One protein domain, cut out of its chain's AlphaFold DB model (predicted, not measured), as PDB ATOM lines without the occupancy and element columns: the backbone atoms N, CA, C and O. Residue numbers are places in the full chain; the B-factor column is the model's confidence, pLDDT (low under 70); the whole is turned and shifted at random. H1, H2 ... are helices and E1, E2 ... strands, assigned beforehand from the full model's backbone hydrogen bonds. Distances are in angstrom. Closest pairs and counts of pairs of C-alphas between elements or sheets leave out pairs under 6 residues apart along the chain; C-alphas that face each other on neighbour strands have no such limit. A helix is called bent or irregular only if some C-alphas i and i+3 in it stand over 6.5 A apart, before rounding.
ATOM      1  N   ALA A  69     103.081 114.347 120.568       60.59
ATOM      2  CA  ALA A  69     104.004 115.333 121.126       60.59
ATOM      3  C   ALA A  69     103.781 115.508 122.644       60.59
ATOM      4  O   ALA A  69     102.665 115.349 123.150       60.59
ATOM      5  N   ARG A  70     104.835 115.858 123.395       64.56
ATOM      6  CA  ARG A  70     104.878 115.838 124.876       64.56
ATOM      7  C   ARG A  70     103.728 116.599 125.566       64.56
ATOM      8  O   ARG A  70     103.217 116.125 126.577       64.56
ATOM      9  N   ALA A  71     103.236 117.693 124.980       65.56
ATOM     10  CA  ALA A  71     102.225 118.585 125.565       65.56
ATOM     11  C   ALA A  71     100.868 117.929 125.920       65.56
ATOM     12  O   ALA A  71     100.196 118.382 126.842       65.56
ATOM     13  N   CYS A  72     100.465 116.841 125.254       70.94
ATOM     14  CA  CYS A  72      99.131 116.246 125.450       70.94
ATOM     15  C   CYS A  72      99.027 115.206 126.590       70.94
ATOM     16  O   CYS A  72      97.988 114.565 126.737       70.94
ATOM     17  N   GLU A  73     100.074 114.999 127.400       72.81
ATOM     18  CA  GLU A  73     100.132 113.867 128.349       72.81
ATOM     19  C   GLU A  73      99.026 113.905 129.396       72.81
ATOM     20  O   GLU A  73      98.393 112.894 129.691       72.81
ATOM     21  N   ARG A  74      98.762 115.106 129.921       79.44
ATOM     22  CA  ARG A  74      97.774 115.332 130.980       79.44
ATOM     23  C   ARG A  74      96.361 114.934 130.559       79.44
ATOM     24  O   ARG A  74      95.603 114.470 131.400       79.44
ATOM     25  N   ALA A  75      96.025 115.081 129.277       79.31
ATOM     26  CA  ALA A  75      94.724 114.691 128.737       79.31
ATOM     27  C   ALA A  75      94.676 113.205 128.339       79.31
ATOM     28  O   ALA A  75      93.649 112.548 128.495       79.31
ATOM     29  N   LEU A  76      95.795 112.654 127.857       84.69
ATOM     30  CA  LEU A  76      95.845 111.287 127.335       84.69
ATOM     31  C   LEU A  76      96.001 110.216 128.421       84.69
ATOM     32  O   LEU A  76      95.501 109.110 128.237       84.69
ATOM     33  N   LEU A  77      96.640 110.517 129.556       87.75
ATOM     34  CA  LEU A  77      96.769 109.558 130.660       87.75
ATOM     35  C   LEU A  77      95.406 109.163 131.270       87.75
ATOM     36  O   LEU A  77      95.165 107.964 131.439       87.75
ATOM     37  N   PRO A  78      94.479 110.097 131.570       88.25
ATOM     38  CA  PRO A  78      93.119 109.733 131.967       88.25
ATOM     39  C   PRO A  78      92.389 108.927 130.889       88.25
ATOM     40  O   PRO A  78      91.730 107.940 131.206       88.25
ATOM     41  N   PHE A  79      92.549 109.293 129.614       87.69
ATOM     42  CA  PHE A  79      91.931 108.573 128.501       87.69
ATOM     43  C   PHE A  79      92.422 107.119 128.408       87.69
ATOM     44  O   PHE A  79      91.608 106.198 128.348       87.69
ATOM     45  N   GLN A  80      93.735 106.897 128.522       90.25
ATOM     46  CA  GLN A  80      94.347 105.567 128.577       90.25
ATOM     47  C   GLN A  80      93.780 104.728 129.733       90.25
ATOM     48  O   GLN A  80      93.406 103.572 129.537       90.25
ATOM     49  N   ARG A  81      93.663 105.310 130.935       89.81
ATOM     50  CA  ARG A  81      93.080 104.634 132.109       89.81
ATOM     51  C   ARG A  81      91.616 104.255 131.881       89.81
ATOM     52  O   ARG A  81      91.198 103.171 132.283       89.81
ATOM     53  N   ASN A  82      90.846 105.119 131.224       90.06
ATOM     54  CA  ASN A  82      89.439 104.864 130.923       90.06
ATOM     55  C   ASN A  82      89.272 103.720 129.913       90.06
ATOM     56  O   ASN A  82      88.414 102.863 130.113       90.06
ATOM     57  N   LEU A  83      90.126 103.656 128.886       89.50
ATOM     58  CA  LEU A  83      90.152 102.545 127.926       89.50
ATOM     59  C   LEU A  83      90.540 101.216 128.590       89.50
ATOM     60  O   LEU A  83      89.890 100.196 128.356       89.50
ATOM     61  N   ALA A  84      91.520 101.234 129.497       89.25
ATOM     62  CA  ALA A  84      91.917 100.042 130.243       89.25
ATOM     63  C   ALA A  84      90.767  99.481 131.102       89.25
ATOM     64  O   ALA A  84      90.571  98.268 131.152       89.25
ATOM     65  N   ARG A  85      89.944 100.347 131.717       88.62
ATOM     66  CA  ARG A  85      88.763  99.932 132.507       88.62
ATOM     67  C   ARG A  85      87.714  99.186 131.684       88.62
ATOM     68  O   ARG A  85      87.012  98.339 132.229       88.62
ATOM     69  N   ILE A  86      87.611  99.483 130.390       87.94
ATOM     70  CA  ILE A  86      86.720  98.762 129.475       87.94
ATOM     71  C   ILE A  86      87.425  97.626 128.731       87.94
ATOM     72  O   ILE A  86      86.768  96.977 127.933       87.94
ATOM     73  N   GLY A  87      88.698  97.327 129.008       85.19
ATOM     74  CA  GLY A  87      89.409  96.183 128.422       85.19
ATOM     75  C   GLY A  87      90.073  96.456 127.069       85.19
ATOM     76  O   GLY A  87      90.226  95.528 126.274       85.19
ATOM     77  N   ILE A  88      90.433  97.713 126.790       88.31
ATOM     78  CA  ILE A  88      91.200  98.124 125.604       88.31
ATOM     79  C   ILE A  88      92.601  98.565 126.048       88.31
ATOM     80  O   ILE A  88      92.732  99.468 126.878       88.31
ATOM     81  N   ASP A  89      93.648  97.958 125.481       88.25
ATOM     82  CA  ASP A  89      95.042  98.355 125.741       88.25
ATOM     83  C   ASP A  89      95.422  99.551 124.861       88.25
ATOM     84  O   ASP A  89      95.499  99.436 123.638       88.25
ATOM     85  N   MET A  90      95.676 100.712 125.465       89.75
ATOM     86  CA  MET A  90      96.167 101.885 124.741       89.75
ATOM     87  C   MET A  90      97.639 102.121 125.070       89.75
ATOM     88  O   MET A  90      98.001 102.315 126.231       89.75
ATOM     89  N   ARG A  91      98.492 102.188 124.044       88.94
ATOM     90  CA  ARG A  91      99.926 102.475 124.188       88.94
ATOM     91  C   ARG A  91     100.243 103.897 123.753       88.94
ATOM     92  O   ARG A  91     100.098 104.254 122.584       88.94
ATOM     93  N   LEU A  92     100.716 104.707 124.693       86.31
ATOM     94  CA  LEU A  92     101.211 106.049 124.406       86.31
ATOM     95  C   LEU A  92     102.644 105.960 123.879       86.31
ATOM     96  O   LEU A  92     103.532 105.472 124.574       86.31
ATOM     97  N   ARG A  93     102.870 106.433 122.650       83.81
ATOM     98  CA  ARG A  93     104.200 106.494 122.037       83.81
ATOM     99  C   ARG A  93     104.644 107.944 121.938       83.81
ATOM    100  O   ARG A  93     104.064 108.732 121.190       83.81
ATOM    101  N   GLN A  94     105.680 108.287 122.693       80.56
ATOM    102  CA  GLN A  94     106.369 109.553 122.499       80.56
ATOM    103  C   GLN A  94     107.325 109.400 121.318       80.56
ATOM    104  O   GLN A  94     108.202 108.541 121.339       80.56
ATOM    105  N   VAL A  95     107.124 110.220 120.297       79.56
ATOM    106  CA  VAL A  95     107.968 110.281 119.102       79.56
ATOM    107  C   VAL A  95     108.542 111.688 118.982       79.56
ATOM    108  O   VAL A  95     107.943 112.649 119.475       79.56
ATOM    109  N   ASP A  96     109.719 111.814 118.376       81.75
ATOM    110  CA  ASP A  96     110.260 113.122 118.012       81.75
ATOM    111  C   ASP A  96     109.459 113.754 116.853       81.75
ATOM    112  O   ASP A  96     108.573 113.130 116.259       81.75
ATOM    113  N   ALA A  97     109.744 115.022 116.552       79.12
ATOM    114  CA  ALA A  97     108.988 115.778 115.560       79.12
ATOM    115  C   ALA A  97     109.122 115.218 114.133       79.12
ATOM    116  O   ALA A  97     108.128 115.198 113.406       79.12
ATOM    117  N   SER A  98     110.307 114.752 113.723       83.94
ATOM    118  CA  SER A  98     110.501 114.222 112.368       83.94
ATOM    119  C   SER A  98     109.805 112.872 112.205       83.94
ATOM    120  O   SER A  98     109.090 112.680 111.224       83.94
ATOM    121  N   GLN A  99     109.892 111.984 113.199       82.25
ATOM    122  CA  GLN A  99     109.136 110.727 113.210       82.25
ATOM    123  C   GLN A  99     107.624 110.961 113.208       82.25
ATOM    124  O   GLN A  99     106.891 110.258 112.515       82.25
ATOM    125  N   TYR A 100     107.139 111.947 113.965       81.31
ATOM    126  CA  TYR A 100     105.719 112.284 113.983       81.31
ATOM    127  C   TYR A 100     105.218 112.718 112.598       81.31
ATOM    128  O   TYR A 100     104.198 112.214 112.129       81.31
ATOM    129  N   ILE A 101     105.957 113.606 111.923       82.50
ATOM    130  CA  ILE A 101     105.610 114.105 110.584       82.50
ATOM    131  C   ILE A 101     105.616 112.974 109.553       82.50
ATOM    132  O   ILE A 101     104.663 112.855 108.782       82.50
ATOM    133  N   GLU A 102     106.647 112.128 109.547       86.00
ATOM    134  CA  GLU A 102     106.741 111.029 108.582       86.00
ATOM    135  C   GLU A 102     105.618 110.006 108.766       86.00
ATOM    136  O   GLU A 102     104.998 109.589 107.791       86.00
ATOM    137  N   ARG A 103     105.245 109.687 110.010       84.50
ATOM    138  CA  ARG A 103     104.092 108.813 110.280       84.50
ATOM    139  C   ARG A 103     102.771 109.435 109.851       84.50
ATOM    140  O   ARG A 103     101.923 108.724 109.318       84.50
ATOM    141  N   ILE A 104     102.598 110.747 110.039       84.62
ATOM    142  CA  ILE A 104     101.417 111.459 109.537       84.62
ATOM    143  C   ILE A 104     101.332 111.344 108.014       84.62
ATOM    144  O   ILE A 104     100.278 110.982 107.489       84.62
ATOM    145  N   ARG A 105     102.440 111.617 107.314       84.50
ATOM    146  CA  ARG A 105     102.528 111.546 105.847       84.50
ATOM    147  C   ARG A 105     102.280 110.134 105.325       84.50
ATOM    148  O   ARG A 105     101.517 109.966 104.379       84.50
ATOM    149  N   ALA A 106     102.870 109.134 105.975       87.62
ATOM    150  CA  ALA A 106     102.715 107.725 105.632       87.62
ATOM    151  C   ALA A 106     101.364 107.126 106.068       87.62
ATOM    152  O   ALA A 106     101.070 105.988 105.715       87.62
ATOM    153  N   ARG A 107     100.545 107.866 106.834       84.31
ATOM    154  CA  ARG A 107      99.330 107.359 107.500       84.31
ATOM    155  C   ARG A 107      99.585 106.115 108.371       84.31
ATOM    156  O   ARG A 107      98.704 105.277 108.527       84.31
ATOM    157  N   ASP A 108     100.780 106.016 108.956       84.25
ATOM    158  CA  ASP A 108     101.202 104.915 109.836       84.25
ATOM    159  C   ASP A 108     100.964 105.257 111.318       84.25
ATOM    160  O   ASP A 108     101.881 105.582 112.088       84.25
ATOM    161  N   TYR A 109      99.696 105.247 111.717       83.62
ATOM    162  CA  TYR A 109      99.262 105.460 113.095       83.62
ATOM    163  C   TYR A 109      97.843 104.923 113.304       83.62
ATOM    164  O   TYR A 109      97.018 104.983 112.397       83.62
ATOM    165  N   ASP A 110      97.533 104.482 114.527       83.50
ATOM    166  CA  ASP A 110      96.146 104.183 114.905       83.50
ATOM    167  C   ASP A 110      95.437 105.462 115.376       83.50
ATOM    168  O   ASP A 110      94.322 105.765 114.962       83.50
ATOM    169  N   MET A 111      96.101 106.244 116.239       85.75
ATOM    170  CA  MET A 111      95.600 107.518 116.760       85.75
ATOM    171  C   MET A 111      96.709 108.574 116.849       85.75
ATOM    172  O   MET A 111      97.866 108.283 117.169       85.75
ATOM    173  N   ILE A 112      96.330 109.833 116.634       84.56
ATOM    174  CA  ILE A 112      97.177 111.019 116.805       84.56
ATOM    175  C   ILE A 112      96.382 112.137 117.478       84.56
ATOM    176  O   ILE A 112      95.151 112.123 117.476       84.56
ATOM    177  N   VAL A 113      97.084 113.132 118.020       79.94
ATOM    178  CA  VAL A 113      96.455 114.383 118.457       79.94
ATOM    179  C   VAL A 113      96.677 115.436 117.382       79.94
ATOM    180  O   VAL A 113      97.813 115.807 117.098       79.94
ATOM    181  N   SER A 114      95.588 115.926 116.797       78.75
ATOM    182  CA  SER A 114      95.614 116.977 115.783       78.75
ATOM    183  C   SER A 114      94.699 118.130 116.182       78.75
ATOM    184  O   SER A 114      93.735 117.944 116.925       78.75
ATOM    185  N   SER A 115      95.010 119.320 115.684       74.06
ATOM    186  CA  SER A 115      94.207 120.527 115.849       74.06
ATOM    187  C   SER A 115      93.660 120.962 114.495       74.06
ATOM    188  O   SER A 115      94.429 121.135 113.551       74.06
TER     189      SER A 115
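What this domain is: This is residues 69 to 115 of the 146 residues of the protein "Putative binding protein component of ABC transporter" of Pseudomonas aeruginosa (UniProt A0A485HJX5). Starting from the first printed residue, you will see a helix, H1, run out to a tight turn, and a strand, E1, fold back beside it, making a helix-and-strand arm. A second helix, H2, follows at the other end of the model, apart from both, and a tail, residues 107 to 115, leads on from it; the arrangement is open, with few contacts between the named parts. The printed part has 47 residues, with two named helices and one named strand in the order H1, E1, H2, and its class is mostly helix. It is only just loose, close to compact, with a radius of gyration of the C-alphas of 11.7 A, and elongated, with spans of 32 by 20 by 17 A.

How they stand to each other: Begin with H1, residues 70 to 85, and look for its kink of 41 degrees near residue 77. H1 is irregular: C-alphas 71 and 74 are 7.7 A apart. A tight link of 3 residues leads to E1, residues 89 to 94. Compare Gln 80 with Met 90: their C-alphas, the closest of H1 and E1, are 5.6 A apart. The two elements have 7 pairs of C-alphas within 8 A, and their centres are 9.0 A apart. E1 pairs with no named strand. A tight link of 2 residues leads on to H2, residues 97 to 106, which is apart from E1 and from H1. In H2 every backbone O i to N i+4 pair is within hydrogen-bond range, while in H1 8 of 12 are.

Where its parts are: Find C-alpha 70 at (104.878, 115.838, 124.876); from there H1 runs 23.9 A to C-alpha 85 at (88.763, 99.932, 132.507). E1 begins at C-alpha 89, at (95.042, 98.355, 125.741), and runs 16.3 A to C-alpha 94. H2 measures 14.2 A from C-alpha 97 to C-alpha 106, which you will find at (102.715, 107.725, 105.632). Residues 107 to 115 after it hold no named element.

The domain as a whole: Look at Ile 86 and Ser 98 for the two C-alphas farthest apart, 33.1 A. The first and last printed C-alphas, those of Ala 69 and Ser 115, are 12.3 A apart. The printed part runs from residue 69 to residue 115 of a full chain of 146 residues and has no cut. Both links between named elements are tight, and neither is long. In the B-factor column the mean pLDDT of the printed part is 82.9, and the model's confidence is low, under 70, at residues 69 to 71.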